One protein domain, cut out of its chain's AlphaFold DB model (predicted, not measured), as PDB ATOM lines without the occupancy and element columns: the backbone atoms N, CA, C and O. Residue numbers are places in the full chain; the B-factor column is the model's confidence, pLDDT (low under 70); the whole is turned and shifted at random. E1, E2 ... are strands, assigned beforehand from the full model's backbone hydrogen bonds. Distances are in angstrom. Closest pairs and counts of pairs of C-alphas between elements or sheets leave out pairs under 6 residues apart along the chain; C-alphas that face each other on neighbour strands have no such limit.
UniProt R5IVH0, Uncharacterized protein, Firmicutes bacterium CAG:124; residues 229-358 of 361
ATOM      1  N   ARG A 229     -22.398 -10.599 -25.447       90.38
ATOM      2  CA  ARG A 229     -23.614 -11.226 -24.958       90.38
ATOM      3  C   ARG A 229     -24.056 -10.458 -23.727       90.38
ATOM      4  O   ARG A 229     -23.227  -9.937 -22.976       90.38
ATOM      5  N   VAL A 230     -25.363 -10.380 -23.549       93.50
ATOM      6  CA  VAL A 230     -25.997  -9.795 -22.375       93.50
ATOM      7  C   VAL A 230     -27.134 -10.711 -21.965       93.50
ATOM      8  O   VAL A 230     -27.886 -11.168 -22.824       93.50
ATOM      9  N   GLU A 231     -27.262 -10.954 -20.668       94.31
ATOM     10  CA  GLU A 231     -28.388 -11.683 -20.088       94.31
ATOM     11  C   GLU A 231     -28.952 -10.913 -18.904       94.31
ATOM     12  O   GLU A 231     -28.226 -10.230 -18.176       94.31
ATOM     13  N   ILE A 232     -30.263 -11.037 -18.721       95.56
ATOM     14  CA  ILE A 232     -31.015 -10.369 -17.664       95.56
ATOM     15  C   ILE A 232     -31.739 -11.465 -16.869       95.56
ATOM     16  O   ILE A 232     -32.922 -11.707 -17.109       95.56
ATOM     17  N   PRO A 233     -31.026 -12.194 -15.990       93.88
ATOM     18  CA  PRO A 233     -31.610 -13.285 -15.203       93.88
ATOM     19  C   PRO A 233     -32.610 -12.789 -14.148       93.88
ATOM     20  O   PRO A 233     -33.555 -13.498 -13.812       93.88
ATOM     21  N   PHE A 234     -32.429 -11.561 -13.653       94.94
ATOM     22  CA  PHE A 234     -33.283 -10.939 -12.640       94.94
ATOM     23  C   PHE A 234     -33.567  -9.470 -13.004       94.94
ATOM     24  O   PHE A 234     -32.812  -8.891 -13.789       94.94
ATOM     25  N   PRO A 235     -34.610  -8.833 -12.428       92.12
ATOM     26  CA  PRO A 235     -34.981  -7.452 -12.749       92.12
ATOM     27  C   PRO A 235     -33.860  -6.419 -12.591       92.12
ATOM     28  O   PRO A 235     -33.876  -5.396 -13.258       92.12
ATOM     29  N   ASP A 236     -32.899  -6.658 -11.707       92.69
ATOM     30  CA  ASP A 236     -31.853  -5.707 -11.329       92.69
ATOM     31  C   ASP A 236     -30.450  -6.328 -11.394       92.69
ATOM     32  O   ASP A 236     -29.521  -5.857 -10.733       92.69
ATOM     33  N   ARG A 237     -30.287  -7.412 -12.160       96.75
ATOM     34  CA  ARG A 237     -29.006  -8.099 -12.354       96.75
ATOM     35  C   ARG A 237     -28.752  -8.319 -13.829       96.75
ATOM     36  O   ARG A 237     -29.534  -8.988 -14.498       96.75
ATOM     37  N   PHE A 238     -27.631  -7.798 -14.313       97.25
ATOM     38  CA  PHE A 238     -27.220  -7.945 -15.703       97.25
ATOM     39  C   PHE A 238     -25.891  -8.681 -15.788       97.25
ATOM     40  O   PHE A 238     -24.905  -8.262 -15.175       97.25
ATOM     41  N   LEU A 239     -25.865  -9.751 -16.577       96.19
ATOM     42  CA  LEU A 239     -24.650 -10.457 -16.956       96.19
ATOM     43  C   LEU A 239     -24.150  -9.885 -18.276       96.19
ATOM     44  O   LEU A 239     -24.824  -9.964 -19.303       96.19
ATOM     45  N   LEU A 240     -22.973  -9.275 -18.235       94.75
ATOM     46  CA  LEU A 240     -22.366  -8.555 -19.341       94.75
ATOM     47  C   LEU A 240     -21.091  -9.284 -19.757       94.75
ATOM     48  O   LEU A 240     -20.104  -9.295 -19.016       94.75
ATOM     49  N   TYR A 241     -21.104  -9.893 -20.939       91.44
ATOM     50  CA  TYR A 241     -19.990 -10.715 -21.391       91.44
ATOM     51  C   TYR A 241     -19.070  -9.948 -22.341       91.44
ATOM     52  O   TYR A 241     -19.484  -9.395 -23.367       91.44
ATOM     53  N   GLU A 242     -17.790  -9.939 -21.995       87.88
ATOM     54  CA  GLU A 242     -16.711  -9.319 -22.754       87.88
ATOM     55  C   GLU A 242     -15.819 -10.392 -23.381       87.88
ATOM     56  O   GLU A 242     -15.652 -11.459 -22.808       87.88
ATOM     57  N   GLY A 243     -15.183 -10.079 -24.512       76.81
ATOM     58  CA  GLY A 243     -14.124 -10.916 -25.089       76.81
ATOM     59  C   GLY A 243     -14.610 -12.170 -25.825       76.81
ATOM     60  O   GLY A 243     -14.788 -13.202 -25.222       76.81
ATOM     61  N   GLY A 244     -14.765 -12.123 -27.146       69.94
ATOM     62  CA  GLY A 244     -14.850 -13.310 -28.006       69.94
ATOM     63  C   GLY A 244     -15.734 -14.476 -27.530       69.94
ATOM     64  O   GLY A 244     -15.346 -15.609 -27.765       69.94
ATOM     65  N   VAL A 245     -16.885 -14.257 -26.889       58.69
ATOM     66  CA  VAL A 245     -17.825 -15.297 -26.441       58.69
ATOM     67  C   VAL A 245     -18.248 -16.193 -27.601       58.69
ATOM     68  O   VAL A 245     -18.430 -17.392 -27.408       58.69
ATOM     69  N   SER A 246     -18.345 -15.649 -28.822       63.56
ATOM     70  CA  SER A 246     -18.595 -16.448 -30.032       63.56
ATOM     71  C   SER A 246     -17.486 -17.469 -30.328       63.56
ATOM     72  O   SER A 246     -17.708 -18.434 -31.053       63.56
ATOM     73  N   GLN A 247     -16.303 -17.291 -29.737       66.19
ATOM     74  CA  GLN A 247     -15.153 -18.197 -29.792       66.19
ATOM     75  C   GLN A 247     -15.069 -19.119 -28.562       66.19
ATOM     76  O   GLN A 247     -14.100 -19.863 -28.414       66.19
ATOM     77  N   GLY A 248     -16.074 -19.073 -27.688       73.88
ATOM     78  CA  GLY A 248     -16.185 -19.883 -26.484       73.88
ATOM     79  C   GLY A 248     -15.872 -19.110 -25.199       73.88
ATOM     80  O   GLY A 248     -15.191 -18.083 -25.209       73.88
ATOM     81  N   PRO A 249     -16.332 -19.620 -24.048       75.94
ATOM     82  CA  PRO A 249     -16.269 -18.908 -22.772       75.94
ATOM     83  C   PRO A 249     -14.834 -18.754 -22.230       75.94
ATOM     84  O   PRO A 249     -14.568 -17.865 -21.430       75.94
ATOM     85  N   VAL A 250     -13.871 -19.544 -22.723       83.06
ATOM     86  CA  VAL A 250     -12.430 -19.374 -22.432       83.06
ATOM     87  C   VAL A 250     -11.843 -18.091 -23.031       83.06
ATOM     88  O   VAL A 250     -10.796 -17.618 -22.582       83.06
ATOM     89  N   MET A 251     -12.495 -17.542 -24.059       81.69
ATOM     90  CA  MET A 251     -12.052 -16.345 -24.766       81.69
ATOM     91  C   MET A 251     -12.647 -15.067 -24.184       81.69
ATOM     92  O   MET A 251     -12.275 -14.002 -24.665       81.69
ATOM     93  N   GLY A 252     -13.501 -15.159 -23.156       84.75
ATOM     94  CA  GLY A 252     -14.240 -14.029 -22.601       84.75
ATOM     95  C   GLY A 252     -14.305 -13.988 -21.090       84.75
ATOM     96  O   GLY A 252     -13.719 -14.818 -20.413       84.75
ATOM     97  N   ARG A 253     -15.001 -12.995 -20.546       89.75
ATOM     98  CA  ARG A 253     -15.305 -12.908 -19.118       89.75
ATOM     99  C   ARG A 253     -16.681 -12.328 -18.870       89.75
ATOM    100  O   ARG A 253     -17.167 -11.523 -19.664       89.75
ATOM    101  N   CYS A 254     -17.263 -12.692 -17.738       93.06
ATOM    102  CA  CYS A 254     -18.558 -12.197 -17.317       93.06
ATOM    103  C   CYS A 254     -18.400 -11.111 -16.247       93.06
ATOM    104  O   CYS A 254     -17.667 -11.274 -15.267       93.06
ATOM    105  N   ARG A 255     -19.113  -9.997 -16.424       94.00
ATOM    106  CA  ARG A 255     -19.385  -9.029 -15.362       94.00
ATOM    107  C   ARG A 255     -20.848  -9.085 -14.980       94.00
ATOM    108  O   ARG A 255     -21.711  -8.754 -15.785       94.00
ATOM    109  N   LEU A 256     -21.100  -9.420 -13.728       97.31
ATOM    110  CA  LEU A 256     -22.393  -9.247 -13.098       97.31
ATOM    111  C   LEU A 256     -22.485  -7.829 -12.534       97.31
ATOM    112  O   LEU A 256     -21.630  -7.405 -11.748       97.31
ATOM    113  N   THR A 257     -23.520  -7.105 -12.936       97.25
ATOM    114  CA  THR A 257     -23.768  -5.717 -12.536       97.25
ATOM    115  C   THR A 257     -25.178  -5.536 -11.989       97.25
ATOM    116  O   THR A 257     -26.060  -6.352 -12.268       97.25
ATOM    117  N   ASP A 258     -25.375  -4.475 -11.208       94.75
ATOM    118  CA  ASP A 258     -26.708  -3.976 -10.870       94.75
ATOM    119  C   ASP A 258     -27.316  -3.138 -12.012       94.75
ATOM    120  O   ASP A 258     -26.668  -2.854 -13.023       94.75
ATOM    121  N   GLU A 259     -28.561  -2.687 -11.837       89.50
ATOM    122  CA  GLU A 259     -29.267  -1.849 -12.819       89.50
ATOM    123  C   GLU A 259     -28.603  -0.488 -13.106       89.50
ATOM    124  O   GLU A 259     -28.887   0.143 -14.124       89.50
ATOM    125  N   ASN A 260     -27.694  -0.038 -12.236       89.25
ATOM    126  CA  ASN A 260     -26.941   1.207 -12.394       89.25
ATOM    127  C   ASN A 260     -25.582   0.985 -13.084       89.25
ATOM    128  O   ASN A 260     -24.814   1.935 -13.246       89.25
ATOM    129  N   GLY A 261     -25.266  -0.258 -13.465       85.50
ATOM    130  CA  GLY A 261     -23.984  -0.647 -14.048       85.50
ATOM    131  C   GLY A 261     -22.854  -0.796 -13.023       85.50
ATOM    132  O   GLY A 261     -21.688  -0.887 -13.412       85.50
ATOM    133  N   SER A 262     -23.157  -0.823 -11.721       92.38
ATOM    134  CA  SER A 262     -22.157  -1.086 -10.686       92.38
ATOM    135  C   SER A 262     -21.774  -2.561 -10.712       92.38
ATOM    136  O   SER A 262     -22.633  -3.434 -10.608       92.38
ATOM    137  N   THR A 263     -20.479  -2.858 -10.814       94.19
ATOM    138  CA  THR A 263     -19.984  -4.240 -10.782       94.19
ATOM    139  C   THR A 263     -20.217  -4.877  -9.414       94.19
ATOM    140  O   THR A 263     -19.679  -4.411  -8.410       94.19
ATOM    141  N   LEU A 264     -20.963  -5.984  -9.399       96.00
ATOM    142  CA  LEU A 264     -21.188  -6.842  -8.235       96.00
ATOM    143  C   LEU A 264     -20.200  -8.016  -8.216       96.00
ATOM    144  O   LEU A 264     -19.635  -8.339  -7.173       96.00
ATOM    145  N   CYS A 265     -19.939  -8.621  -9.380       95.69
ATOM    146  CA  CYS A 265     -18.970  -9.705  -9.532       95.69
ATOM    147  C   CYS A 265     -18.294  -9.672 -10.913       95.69
ATOM    148  O   CYS A 265     -18.941  -9.430 -11.927       95.69
ATOM    149  N   ALA A 266     -16.983  -9.924 -10.956       93.44
ATOM    150  CA  ALA A 266     -16.187 -10.000 -12.189       93.44
ATOM    151  C   ALA A 266     -15.105 -11.098 -12.112       93.44
ATOM    152  O   ALA A 266     -14.024 -10.968 -12.685       93.44
ATOM    153  N   ARG A 267     -15.374 -12.149 -11.325       93.50
ATOM    154  CA  ARG A 267     -14.400 -13.195 -10.958       93.50
ATOM    155  C   ARG A 267     -14.495 -14.450 -11.826       93.50
ATOM    156  O   ARG A 267     -13.737 -15.392 -11.615       93.50
ATOM    157  N   PHE A 268     -15.427 -14.475 -12.775       94.12
ATOM    158  CA  PHE A 268     -15.770 -15.671 -13.532       94.12
ATOM    159  C   PHE A 268     -15.786 -15.399 -15.028       94.12
ATOM    160  O   PHE A 268     -16.147 -14.315 -15.494       94.12
ATOM    161  N   HIS A 269     -15.422 -16.426 -15.786       92.19
ATOM    162  CA  HIS A 269     -15.513 -16.409 -17.239       92.19
ATOM    163  C   HIS A 269     -16.964 -16.559 -17.694       92.19
ATOM    164  O   HIS A 269     -17.375 -15.935 -18.671       92.19
ATOM    165  N   TRP A 270     -17.746 -17.333 -16.937       91.44
ATOM    166  CA  TRP A 270     -19.160 -17.583 -17.186       91.44
ATOM    167  C   TRP A 270     -19.954 -17.633 -15.883       91.44
ATOM    168  O   TRP A 270     -19.451 -18.145 -14.882       91.44
ATOM    169  N   ILE A 271     -21.190 -17.137 -15.905       93.31
ATOM    170  CA  ILE A 271     -22.174 -17.349 -14.841       93.31
ATOM    171  C   ILE A 271     -23.493 -17.660 -15.532       93.31
ATOM    172  O   ILE A 271     -23.939 -16.863 -16.341       93.31
ATOM    173  N   ASP A 272     -24.102 -18.788 -15.214       90.94
ATOM    174  CA  ASP A 272     -25.430 -19.141 -15.694       90.94
ATOM    175  C   ASP A 272     -26.411 -19.159 -14.521       90.94
ATOM    176  O   ASP A 272     -26.098 -19.696 -13.454       90.94
ATOM    177  N   TYR A 273     -27.585 -18.565 -14.718       94.00
ATOM    178  CA  TYR A 273     -28.675 -18.615 -13.750       94.00
ATOM    179  C   TYR A 273     -29.870 -19.311 -14.379       94.00
ATOM    180  O   TYR A 273     -30.445 -18.828 -15.353       94.00
ATOM    181  N   SER A 274     -30.287 -20.411 -13.765       91.75
ATOM    182  CA  SER A 274     -31.556 -21.064 -14.082       91.75
ATOM    183  C   SER A 274     -32.571 -20.704 -13.000       91.75
ATOM    184  O   SER A 274     -32.330 -20.949 -11.816       91.75
ATOM    185  N   VAL A 275     -33.669 -20.062 -13.405       91.50
ATOM    186  CA  VAL A 275     -34.700 -19.511 -12.512       91.50
ATOM    187  C   VAL A 275     -35.990 -20.310 -12.674       91.50
ATOM    188  O   VAL A 275     -36.465 -20.509 -13.792       91.50
ATOM    189  N   PHE A 276     -36.556 -20.740 -11.552       90.94
ATOM    190  CA  PHE A 276     -37.754 -21.567 -11.441       90.94
ATOM    191  C   PHE A 276     -38.802 -20.873 -10.558       90.94
ATOM    192  O   PHE A 276     -38.539 -19.829  -9.960       90.94
ATOM    193  N   ASP A 277     -39.996 -21.462 -10.452       88.88
ATOM    194  CA  ASP A 277     -41.077 -20.909  -9.622       88.88
ATOM    195  C   ASP A 277     -40.712 -20.887  -8.121       88.88
ATOM    196  O   ASP A 277     -41.091 -19.956  -7.407       88.88
ATOM    197  N   ASP A 278     -39.954 -21.888  -7.658       87.94
ATOM    198  CA  ASP A 278     -39.621 -22.105  -6.243       87.94
ATOM    199  C   ASP A 278     -38.205 -21.630  -5.849       87.94
ATOM    200  O   ASP A 278     -37.778 -21.829  -4.710       87.94
ATOM    201  N   GLY A 279     -37.470 -20.994  -6.769       94.06
ATOM    202  CA  GLY A 279     -36.120 -20.487  -6.515       94.06
ATOM    203  C   GLY A 279     -35.243 -20.456  -7.763       94.06
ATOM    204  O   GLY A 279     -35.725 -20.538  -8.889       94.06
ATOM    205  N   TYR A 280     -33.932 -20.348  -7.581       95.25
ATOM    206  CA  TYR A 280     -32.963 -20.347  -8.680       95.25
ATOM    207  C   TYR A 280     -31.684 -21.101  -8.323       95.25
ATOM    208  O   TYR A 280     -31.354 -21.284  -7.154       95.25
ATOM    209  N   ILE A 281     -30.917 -21.486  -9.336       94.31
ATOM    210  CA  ILE A 281     -29.542 -21.963  -9.179       94.31
ATOM    211  C   ILE A 281     -28.606 -21.092 -10.017       94.31
ATOM    212  O   ILE A 281     -28.868 -20.837 -11.190       94.31
ATOM    213  N   GLY A 282     -27.525 -20.616  -9.398       94.94
ATOM    214  CA  GLY A 282     -26.433 -19.924 -10.076       94.94
ATOM    215  C   GLY A 282     -25.206 -20.819 -10.167       94.94
ATOM    216  O   GLY A 282     -24.721 -21.297  -9.140       94.94
ATOM    217  N   ILE A 283     -24.686 -21.032 -11.373       94.25
ATOM    218  CA  ILE A 283     -23.465 -21.804 -11.625       94.25
ATOM    219  C   ILE A 283     -22.435 -20.886 -12.271       94.25
ATOM    220  O   ILE A 283     -22.659 -20.337 -13.345       94.25
ATOM    221  N   ALA A 284     -21.280 -20.743 -11.630       94.56
ATOM    222  CA  ALA A 284     -20.180 -19.934 -12.128       94.56
ATOM    223  C   ALA A 284     -18.976 -20.799 -12.510       94.56
ATOM    224  O   ALA A 284     -18.672 -21.789 -11.842       94.56
ATOM    225  N   VAL A 285     -18.265 -20.395 -13.565       93.00
ATOM    226  CA  VAL A 285     -17.110 -21.120 -14.110       93.00
ATOM    227  C   VAL A 285     -15.919 -20.189 -14.263       93.00
ATOM    228  O   VAL A 285     -16.031 -19.081 -14.796       93.00
ATOM    229  N   CYS A 286     -14.756 -20.669 -13.834       93.88
ATOM    230  CA  CYS A 286     -13.468 -20.067 -14.142       93.88
ATOM    231  C   CYS A 286     -12.609 -21.066 -14.920       93.88
ATOM    232  O   CYS A 286     -12.473 -22.220 -14.519       93.88
ATOM    233  N   TYR A 287     -11.979 -20.623 -16.005       90.81
ATOM    234  CA  TYR A 287     -11.056 -21.442 -16.793       90.81
ATOM    235  C   TYR A 287      -9.586 -21.253 -16.390       90.81
ATOM    236  O   TYR A 287      -8.704 -21.818 -17.024       90.81
ATOM    237  N   GLY A 288      -9.289 -20.479 -15.341       88.81
ATOM    238  CA  GLY A 288      -7.925 -20.294 -14.838       88.81
ATOM    239  C   GLY A 288      -6.940 -19.773 -15.896       88.81
ATOM    240  O   GLY A 288      -7.282 -18.929 -16.724       88.81
ATOM    241  N   GLU A 289      -5.703 -20.280 -15.873       85.81
ATOM    242  CA  GLU A 289      -4.589 -19.790 -16.708       85.81
ATOM    243  C   GLU A 289      -4.744 -20.059 -18.215       85.81
ATOM    244  O   GLU A 289      -4.050 -19.434 -19.017       85.81
ATOM    245  N   ARG A 290      -5.634 -20.974 -18.625       84.38
ATOM    246  CA  ARG A 290      -5.884 -21.254 -20.053       84.38
ATOM    247  C   ARG A 290      -6.798 -20.227 -20.720       84.38
ATOM    248  O   ARG A 290      -6.907 -20.236 -21.944       84.38
ATOM    249  N   ALA A 291      -7.460 -19.369 -19.946       86.94
ATOM    250  CA  ALA A 291      -8.320 -18.335 -20.497       86.94
ATOM    251  C   ALA A 291      -7.510 -17.210 -21.155       86.94
ATOM    252  O   ALA A 291      -6.458 -16.811 -20.655       86.94
ATOM    253  N   ALA A 292      -8.044 -16.636 -22.234       84.81
ATOM    254  CA  ALA A 292      -7.443 -15.465 -22.874       84.81
ATOM    255  C   ALA A 292      -7.465 -14.231 -21.955       84.81
ATOM    256  O   ALA A 292      -6.549 -13.409 -21.995       84.81
ATOM    257  N   TYR A 293      -8.493 -14.134 -21.106       85.44
ATOM    258  CA  TYR A 293      -8.665 -13.072 -20.119       85.44
ATOM    259  C   TYR A 293      -8.689 -13.672 -18.708       85.44
ATOM    260  O   TYR A 293      -9.705 -14.242 -18.306       85.44
ATOM    261  N   PRO A 294      -7.587 -13.591 -17.940       86.69
ATOM    262  CA  PRO A 294      -7.546 -14.100 -16.575       86.69
ATOM    263  C   PRO A 294      -8.566 -13.401 -15.667       86.69
ATOM    264  O   PRO A 294      -8.742 -12.183 -15.738       86.69
ATOM    265  N   CYS A 295      -9.203 -14.176 -14.790       91.12
ATOM    266  CA  CYS A 295     -10.076 -13.664 -13.736       91.12
ATOM    267  C   CYS A 295      -9.349 -13.680 -12.390       91.12
ATOM    268  O   CYS A 295      -8.477 -14.519 -12.154       91.12
ATOM    269  N   TYR A 296      -9.723 -12.760 -11.505       91.62
ATOM    270  CA  TYR A 296      -9.093 -12.573 -10.200       91.62
ATOM    271  C   TYR A 296     -10.154 -12.545  -9.104       91.62
ATOM    272  O   TYR A 296     -11.288 -12.150  -9.369       91.62
ATOM    273  N   ASP A 297      -9.798 -12.967  -7.895       91.44
ATOM    274  CA  ASP A 297     -10.647 -12.843  -6.716       91.44
ATOM    275  C   ASP A 297     -10.649 -11.406  -6.156       91.44
ATOM    276  O   ASP A 297     -10.069 -10.482  -6.732       91.44
ATOM    277  N   GLU A 298     -11.341 -11.195  -5.033       87.38
ATOM    278  CA  GLU A 298     -11.446  -9.875  -4.389       87.38
ATOM    279  C   GLU A 298     -10.096  -9.353  -3.864       87.38
ATOM    280  O   GLU A 298      -9.902  -8.139  -3.781       87.38
ATOM    281  N   ASP A 299      -9.154 -10.251  -3.566       92.19
ATOM    282  CA  ASP A 299      -7.798  -9.934  -3.110       92.19
ATOM    283  C   ASP A 299      -6.813  -9.749  -4.286       92.19
ATOM    284  O   ASP A 299      -5.616  -9.505  -4.089       92.19
ATOM    285  N   GLY A 300      -7.303  -9.857  -5.526       90.94
ATOM    286  CA  GLY A 300      -6.514  -9.742  -6.748       90.94
ATOM    287  C   GLY A 300      -5.647 -10.966  -7.047       90.94
ATOM    288  O   GLY A 300      -4.720 -10.865  -7.854       90.94
ATOM    289  N   GLN A 301      -5.901 -12.112  -6.412       93.00
ATOM    290  CA  GLN A 301      -5.241 -13.369  -6.760       93.00
ATOM    291  C   GLN A 301      -5.930 -14.017  -7.962       93.00
ATOM    292  O   GLN A 301      -7.149 -13.918  -8.090       93.00
ATOM    293  N   PRO A 302      -5.185 -14.680  -8.865       92.50
ATOM    294  CA  PRO A 302      -5.790 -15.400  -9.978       92.50
ATOM    295  C   PRO A 302      -6.796 -16.441  -9.482       92.50
ATOM    296  O   PRO A 302      -6.472 -17.273  -8.631       92.50
ATOM    297  N   MET A 303      -8.002 -16.419 -10.042       94.19
ATOM    298  CA  MET A 303      -9.007 -17.436  -9.759       94.19
ATOM    299  C   MET A 303      -8.550 -18.778 -10.344       94.19
ATOM    300  O   MET A 303      -8.179 -18.833 -11.523       94.19
ATOM    301  N   PRO A 304      -8.577 -19.874  -9.565       93.38
ATOM    302  CA  PRO A 304      -8.245 -21.191 -10.089       93.38
ATOM    303  C   PRO A 304      -9.281 -21.629 -11.126       93.38
ATOM    304  O   PRO A 304     -10.402 -21.130 -11.166       93.38
ATOM    305  N   GLU A 305      -8.915 -22.597 -11.957       93.75
ATOM    306  CA  GLU A 305      -9.879 -23.261 -12.829       93.75
ATOM    307  C   GLU A 305     -10.902 -24.050 -11.996       93.75
ATOM    308  O   GLU A 305     -10.513 -24.732 -11.052       93.75
ATOM    309  N   GLY A 306     -12.190 -23.997 -12.326       93.75
ATOM    310  CA  GLY A 306     -13.213 -24.785 -11.644       93.75
ATOM    311  C   GLY A 306     -14.618 -24.211 -11.769       93.75
ATOM    312  O   GLY A 306     -14.875 -23.301 -12.559       93.75
ATOM    313  N   TYR A 307     -15.509 -24.765 -10.954       93.94
ATOM    314  CA  TYR A 307     -16.929 -24.444 -10.914       93.94
ATOM    315  C   TYR A 307     -17.377 -24.134  -9.485       93.94
ATOM    316  O   TYR A 307     -16.849 -24.708  -8.529       93.94
ATOM    317  N   TRP A 308     -18.377 -23.268  -9.341       94.94
ATOM    318  CA  TRP A 308     -18.971 -22.893  -8.056       94.94
ATOM    319  C   TRP A 308     -20.478 -22.707  -8.182       94.94
ATOM    320  O   TRP A 308     -20.962 -22.264  -9.222       94.94
ATOM    321  N   LEU A 309     -21.197 -22.969  -7.092       95.12
ATOM    322  CA  LEU A 309     -22.539 -22.426  -6.906       95.12
ATOM    323  C   LEU A 309     -22.428 -20.987  -6.405       95.12
ATOM    324  O   LEU A 309     -21.605 -20.693  -5.529       95.12
ATOM    325  N   VAL A 310     -23.264 -20.105  -6.943       96.62
ATOM    326  CA  VAL A 310     -23.290 -18.684  -6.589       96.62
ATOM    327  C   VAL A 310     -24.707 -18.170  -6.344       96.62
ATOM    328  O   VAL A 310     -25.663 -18.650  -6.950       96.62
ATOM    329  N   ASP A 311     -24.827 -17.164  -5.478       96.94
ATOM    330  CA  ASP A 311     -26.067 -16.399  -5.322       96.94
ATOM    331  C   ASP A 311     -26.272 -15.409  -6.482       96.94
ATOM    332  O   ASP A 311     -25.425 -15.271  -7.368       96.94
ATOM    333  N   TRP A 312     -27.395 -14.689  -6.479       95.50
ATOM    334  CA  TRP A 312     -27.758 -13.682  -7.484       95.50
ATOM    335  C   TRP A 312     -26.799 -12.477  -7.573       95.50
ATOM    336  O   TRP A 312     -26.917 -11.671  -8.492       95.50
ATOM    337  N   ASP A 313     -25.861 -12.326  -6.628       96.38
ATOM    338  CA  ASP A 313     -24.832 -11.279  -6.593       96.38
ATOM    339  C   ASP A 313     -23.471 -11.856  -7.021       96.38
ATOM    340  O   ASP A 313     -22.455 -11.153  -7.015       96.38
ATOM    341  N   GLY A 314     -23.428 -13.140  -7.386       95.56
ATOM    342  CA  GLY A 314     -22.214 -13.851  -7.756       95.56
ATOM    343  C   GLY A 314     -21.321 -14.177  -6.558       95.56
ATOM    344  O   GLY A 314     -20.119 -14.391  -6.745       95.56
ATOM    345  N   LYS A 315     -21.855 -14.174  -5.328       95.81
ATOM    346  CA  LYS A 315     -21.119 -14.599  -4.131       95.81
ATOM    347  C   LYS A 315     -21.096 -16.117  -4.058       95.81
ATOM    348  O   LYS A 315     -22.080 -16.779  -4.363       95.81
ATOM    349  N   LEU A 316     -19.968 -16.659  -3.612       95.62
ATOM    350  CA  LEU A 316     -19.762 -18.100  -3.495       95.62
ATOM    351  C   LEU A 316     -20.694 -18.720  -2.445       95.62
ATOM    352  O   LEU A 316     -20.647 -18.350  -1.271       95.62
ATOM    353  N   CYS A 317     -21.487 -19.704  -2.866       95.62
ATOM    354  CA  CYS A 317     -22.345 -20.525  -2.006       95.62
ATOM    355  C   CYS A 317     -21.783 -21.936  -1.780       95.62
ATOM    356  O   CYS A 317     -22.294 -22.673  -0.938       95.62
ATOM    357  N   SER A 318     -20.728 -22.312  -2.503       93.75
ATOM    358  CA  SER A 318     -20.052 -23.602  -2.374       93.75
ATOM    359  C   SER A 318     -18.533 -23.452  -2.317       93.75
ATOM    360  O   SER A 318     -17.965 -22.408  -2.642       93.75
ATOM    361  N   GLU A 319     -17.863 -24.544  -1.953       93.06
ATOM    362  CA  GLU A 319     -16.456 -24.732  -2.302       93.06
ATOM    363  C   GLU A 319     -16.271 -24.913  -3.821       93.06
ATOM    364  O   GLU A 319     -17.245 -24.983  -4.577       93.06
ATOM    365  N   ARG A 320     -15.013 -24.970  -4.269       94.62
ATOM    366  CA  ARG A 320     -14.673 -25.195  -5.676       94.62
ATOM    367  C   ARG A 320     -14.919 -26.651  -6.066       94.62
ATOM    368  O   ARG A 320     -14.439 -27.569  -5.403       94.62
ATOM    369  N   PHE A 321     -15.566 -26.852  -7.207       93.88
ATOM    370  CA  PHE A 321     -15.675 -28.146  -7.872       93.88
ATOM    371  C   PHE A 321     -14.734 -28.217  -9.077       93.88
ATOM    372  O   PHE A 321     -14.513 -27.222  -9.772       93.88
ATOM    373  N   ALA A 322     -14.179 -29.400  -9.339       91.88
ATOM    374  CA  ALA A 322     -13.298 -29.632 -10.481       91.88
ATOM    375  C   ALA A 322     -14.087 -29.719 -11.797       91.88
ATOM    376  O   ALA A 322     -13.618 -29.245 -12.830       91.88
ATOM    377  N   LYS A 323     -15.293 -30.299 -11.757       89.00
ATOM    378  CA  LYS A 323     -16.212 -30.379 -12.899       89.00
ATOM    379  C   LYS A 323     -17.664 -30.417 -12.422       89.00
ATOM    380  O   LYS A 323     -17.950 -31.033 -11.396       89.00
ATOM    381  N   LEU A 324     -18.550 -29.798 -13.197       88.12
ATOM    382  CA  LEU A 324     -20.003 -29.926 -13.091       88.12
ATOM    383  C   LEU A 324     -20.574 -30.396 -14.433       88.12
ATOM    384  O   LEU A 324     -20.162 -29.887 -15.476       88.12
ATOM    385  N   SER A 325     -21.513 -31.343 -14.414       83.56
ATOM    386  CA  SER A 325     -22.261 -31.750 -15.609       83.56
ATOM    387  C   SER A 325     -23.724 -32.086 -15.322       83.56
ATOM    388  O   SER A 325     -24.061 -32.571 -14.240       83.56
ATOM    389  N   PHE A 326     -24.584 -31.874 -16.323       72.88
ATOM    390  CA  PHE A 326     -25.935 -32.437 -16.373       72.88
ATOM    391  C   PHE A 326     -25.877 -33.734 -17.194       72.88
ATOM    392  O   PHE A 326     -25.617 -33.724 -18.402       72.88
ATOM    393  N   GLY A 327     -26.048 -34.880 -16.528       63.34
ATOM    394  CA  GLY A 327     -25.933 -36.199 -17.163       63.34
ATOM    395  C   GLY A 327     -24.532 -36.519 -17.721       63.34
ATOM    396  O   GLY A 327     -23.516 -36.096 -17.165       63.34
ATOM    397  N   ASP A 328     -24.491 -37.292 -18.816       53.47
ATOM    398  CA  ASP A 328     -23.259 -37.729 -19.509       53.47
ATOM    399  C   ASP A 328     -22.678 -36.668 -20.470       53.47
ATOM    400  O   ASP A 328     -21.691 -36.931 -21.155       53.47
ATOM    401  N   SER A 329     -23.295 -35.485 -20.562       51.16
ATOM    402  CA  SER A 329     -22.818 -34.404 -21.432       51.16
ATOM    403  C   SER A 329     -21.739 -33.561 -20.747       51.16
ATOM    404  O   SER A 329     -21.777 -33.355 -19.536       51.16
ATOM    405  N   ASP A 330     -20.756 -33.087 -21.513       51.53
ATOM    406  CA  ASP A 330     -19.562 -32.429 -20.970       51.53
ATOM    407  C   ASP A 330     -19.715 -30.916 -20.716       51.53
ATOM    408  O   ASP A 330     -18.829 -30.330 -20.092       51.53
ATOM    409  N   GLU A 331     -20.819 -30.286 -21.133       52.62
ATOM    410  CA  GLU A 331     -21.012 -28.828 -21.047       52.62
ATOM    411  C   GLU A 331     -22.403 -28.459 -20.503       52.62
ATOM    412  O   GLU A 331     -23.411 -29.066 -20.860       52.62
ATOM    413  N   THR A 332     -22.456 -27.467 -19.610       56.25
ATOM    414  CA  THR A 332     -23.674 -27.021 -18.912       56.25
ATOM    415  C   THR A 332     -23.970 -25.562 -19.251       56.25
ATOM    416  O   THR A 332     -23.105 -24.707 -19.079       56.25
ATOM    417  N   HIS A 333     -25.181 -25.271 -19.742       58.75
ATOM    418  CA  HIS A 333     -25.601 -23.894 -20.062       58.75
ATOM    419  C   HIS A 333     -27.043 -23.544 -19.662       58.75
ATOM    420  O   HIS A 333     -27.443 -22.409 -19.882       58.75
ATOM    421  N   ALA A 334     -27.825 -24.501 -19.154       68.81
ATOM    422  CA  ALA A 334     -29.116 -24.262 -18.511       68.81
ATOM    423  C   ALA A 334     -29.508 -25.525 -17.734       68.81
ATOM    424  O   ALA A 334     -29.413 -26.626 -18.280       68.81
ATOM    425  N   ALA A 335     -29.931 -25.366 -16.484       76.81
ATOM    426  CA  ALA A 335     -30.446 -26.444 -15.650       76.81
ATOM    427  C   ALA A 335     -31.968 -26.559 -15.802       76.81
ATOM    428  O   ALA A 335     -32.679 -25.552 -15.824       76.81
ATOM    429  N   SER A 336     -32.480 -27.784 -15.837       82.94
ATOM    430  CA  SER A 336     -33.876 -28.089 -15.526       82.94
ATOM    431  C   SER A 336     -34.032 -28.383 -14.033       82.94
ATOM    432  O   SER A 336     -33.106 -28.864 -13.384       82.94
ATOM    433  N   GLU A 337     -35.221 -28.148 -13.479       82.12
ATOM    434  CA  GLU A 337     -35.519 -28.456 -12.072       82.12
ATOM    435  C   GLU A 337     -35.395 -29.963 -11.774       82.12
ATOM    436  O   GLU A 337     -34.930 -30.363 -10.704       82.12
ATOM    437  N   ASP A 338     -35.745 -30.794 -12.761       85.81
ATOM    438  CA  ASP A 338     -35.657 -32.257 -12.700       85.81
ATOM    439  C   ASP A 338     -34.229 -32.797 -12.912       85.81
ATOM    440  O   ASP A 338     -34.006 -34.011 -12.828       85.81
ATOM    441  N   ASP A 339     -33.258 -31.932 -13.222       87.75
ATOM    442  CA  ASP A 339     -31.894 -32.374 -13.483       87.75
ATOM    443  C   ASP A 339     -31.184 -32.824 -12.203       87.75
ATOM    444  O   ASP A 339     -31.441 -32.377 -11.081       87.75
ATOM    445  N   VAL A 340     -30.215 -33.715 -12.398       88.38
ATOM    446  CA  VAL A 340     -29.271 -34.126 -11.362       88.38
ATOM    447  C   VAL A 340     -27.892 -33.636 -11.765       88.38
ATOM    448  O   VAL A 340     -27.344 -34.038 -12.795       88.38
ATOM    449  N   LEU A 341     -27.331 -32.772 -10.929       89.00
ATOM    450  CA  LEU A 341     -26.000 -32.228 -11.098       89.00
ATOM    451  C   LEU A 341     -24.971 -33.274 -10.663       89.00
ATOM    452  O   LEU A 341     -24.944 -33.691  -9.502       89.00
ATOM    453  N   ARG A 342     -24.106 -33.687 -11.590       90.50
ATOM    454  CA  ARG A 342     -22.936 -34.510 -11.282       90.50
ATOM    455  C   ARG A 342     -21.761 -33.607 -10.953       90.50
ATOM    456  O   ARG A 342     -21.330 -32.798 -11.773       90.50
ATOM    457  N   ILE A 343     -21.241 -33.774  -9.747       90.88
ATOM    458  CA  ILE A 343     -20.179 -32.959  -9.178       90.88
ATOM    459  C   ILE A 343     -18.933 -33.818  -9.044       90.88
ATOM    460  O   ILE A 343     -18.959 -34.830  -8.349       90.88
ATOM    461  N   LEU A 344     -17.836 -33.393  -9.667       91.94
ATOM    462  CA  LEU A 344     -16.508 -33.939  -9.405       91.94
ATOM    463  C   LEU A 344     -15.761 -32.999  -8.458       91.94
ATOM    464  O   LEU A 344     -15.495 -31.838  -8.790       91.94
ATOM    465  N   ARG A 345     -15.405 -33.509  -7.284       91.94
ATOM    466  CA  ARG A 345     -14.614 -32.802  -6.272       91.94
ATOM    467  C   ARG A 345     -13.122 -32.901  -6.587       91.94
ATOM    468  O   ARG A 345     -12.681 -33.738  -7.372       91.94
ATOM    469  N   GLU A 346     -12.325 -32.042  -5.958       88.56
ATOM    470  CA  GLU A 346     -10.872 -31.996  -6.187       88.56
ATOM    471  C   GLU A 346     -10.140 -33.283  -5.787       88.56
ATOM    472  O   GLU A 346      -9.116 -33.624  -6.374       88.56
ATOM    473  N   ASP A 347     -10.659 -34.006  -4.796       91.38
ATOM    474  CA  ASP A 347     -10.104 -35.283  -4.339       91.38
ATOM    475  C   ASP A 347     -10.506 -36.475  -5.233       91.38
ATOM    476  O   ASP A 347     -10.125 -37.614  -4.958       91.38
ATOM    477  N   GLY A 348     -11.254 -36.213  -6.311       90.56
ATOM    478  CA  GLY A 348     -11.751 -37.210  -7.252       90.56
ATOM    479  C   GLY A 348     -13.043 -37.899  -6.817       90.56
ATOM    480  O   GLY A 348     -13.485 -38.812  -7.512       90.56
ATOM    481  N   THR A 349     -13.656 -37.504  -5.695       93.12
ATOM    482  CA  THR A 349     -14.990 -38.004  -5.347       93.12
ATOM    483  C   THR A 349     -16.060 -37.407  -6.247       93.12
ATOM    484  O   THR A 349     -16.035 -36.224  -6.590       93.12
ATOM    485  N   GLU A 350     -17.015 -38.256  -6.614       93.06
ATOM    486  CA  GLU A 350     -18.188 -37.858  -7.375       93.06
ATOM    487  C   GLU A 350     -19.434 -37.879  -6.499       93.06
ATOM    488  O   GLU A 350     -19.649 -38.804  -5.712       93.06
ATOM    489  N   GLU A 351     -20.266 -36.862  -6.671       91.38
ATOM    490  CA  GLU A 351     -21.536 -36.697  -5.980       91.38
ATOM    491  C   GLU A 351     -22.629 -36.346  -6.994       91.38
ATOM    492  O   GLU A 351     -22.371 -35.696  -8.008       91.38
ATOM    493  N   LEU A 352     -23.848 -36.811  -6.732       91.56
ATOM    494  CA  LEU A 352     -25.027 -36.511  -7.535       91.56
ATOM    495  C   LEU A 352     -25.995 -35.723  -6.660       91.56
ATOM    496  O   LEU A 352     -26.479 -36.262  -5.664       91.56
ATOM    497  N   LEU A 353     -26.265 -34.472  -7.029       89.19
ATOM    498  CA  LEU A 353     -27.163 -33.585  -6.294       89.19
ATOM    499  C   LEU A 353     -28.349 -33.188  -7.181       89.19
ATOM    500  O   LEU A 353     -28.131 -32.629  -8.257       89.19
ATOM    501  N   PRO A 354     -29.598 -33.466  -6.772       90.94
ATOM    502  CA  PRO A 354     -30.770 -32.966  -7.482       90.94
ATOM    503  C   PRO A 354     -30.778 -31.434  -7.505       90.94
ATOM    504  O   PRO A 354     -30.574 -30.806  -6.467       90.94
ATOM    505  N   VAL A 355     -31.049 -30.824  -8.663       89.50
ATOM    506  CA  VAL A 355     -31.100 -29.357  -8.797       89.50
ATOM    507  C   VAL A 355     -32.155 -28.755  -7.869       89.50
ATOM    508  O   VAL A 355     -31.872 -27.762  -7.201       89.50
ATOM    509  N   ALA A 356     -33.313 -29.405  -7.726       89.88
ATOM    510  CA  ALA A 356     -34.366 -29.012  -6.789       89.88
ATOM    511  C   ALA A 356     -33.899 -28.875  -5.319       89.88
ATOM    512  O   ALA A 356     -34.483 -28.110  -4.554       89.88
ATOM    513  N   GLU A 357     -32.843 -29.585  -4.901       91.00
ATOM    514  CA  GLU A 357     -32.283 -29.483  -3.540       91.00
ATOM    515  C   GLU A 357     -31.243 -28.358  -3.398       91.00
ATOM    516  O   GLU A 357     -30.843 -28.021  -2.283       91.00
ATOM    517  N   LEU A 358     -30.805 -27.778  -4.517       91.44
ATOM    518  CA  LEU A 358     -29.782 -26.734  -4.596       91.44
ATOM    519  C   LEU A 358     -30.360 -25.334  -4.824       91.44
ATOM    520  O   LEU A 358     -29.596 -24.370  -4.885       91.44
TER     521      LEU A 358
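What this domain is: This is residues 229 to 358 of the 361 residues of an uncharacterized protein of Firmicutes bacterium CAG:124 (UniProt R5IVH0). Three small antiparallel sheets follow one another through the domain: the sheet E1 E2 E3 E4 and the sheet E5 E6 E7 stand face to face as a sandwich, and a third sheet, E8 E9 E10, lies beyond the second, meeting it where E8 comes near E7. A wide loop, residues 287 to 305, lies at the end of the sandwich where E6 ends and E7 begins. The printed part has 130 residues with no named helix and ten strands, E1 to E10 in chain order, which is also the order across each sheet; the class is all strand, though 58 residues, under half, are in named elements. The whole is compact, with a radius of gyration of the C-alphas of 14.2 A, and rounded, spanning 36 by 35 by 29 A.

How they stand to each other: E1, residues 229 to 234, E2, 237 to 242, E3, 253 to 258, and E4, 263 to 268, form a meander, each strand the antiparallel neighbour of the one before. N 231 and O 239 of E1 and E2 are 3.0 A apart, N 240 and O 255 of E2 and E3 2.8 A, and N 256 and O 265 of E3 and E4 2.8 A, within hydrogen-bond range. This sheet is strongly twisted. E5, residues 270 to 276, E6, 279 to 286, and E7, 306 to 310, form a second meander, with N 272 and O 283 2.8 A apart and N 308 and O 284 2.9 A. In the sandwich, two sheets face to face, the best planes are 26 degrees apart; the closest C-alphas of E4 and E6, Phe 268 and Cys 286, are 5.0 A apart, and those of E1 and E5, Pro 233 and Tyr 273, 6.3 A. E8, residues 323 to 326, E9, 340 to 344, and E10, 350 to 354, form the third meander, with N 325 and O 342 3.0 A apart and N 343 and O 351 2.8 A. The closest C-alphas of E7 and E8, Tyr 307 and Lys 323, are 6.3 A apart, while E10 and E7 are apart.

Where its parts are: E1 begins with C-alpha 229 at (-23.614, -11.226, -24.958). E6, the longest strand by residues, measures 23.9 A from first to last C-alpha, and E5 19.9 A. E10 ends with C-alpha 354 at (-30.770, -32.966, -7.482).

The domain as a whole: The C-alphas of Asn 260 and Gly 348, the two farthest apart, are 41.6 A apart. The printed part has no cut. The links E6 to E7, E7 to E8 and E8 to E9 are long. The mean pLDDT of the printed part is 88.1; residues 244 to 247 and 327 to 334 are under 70.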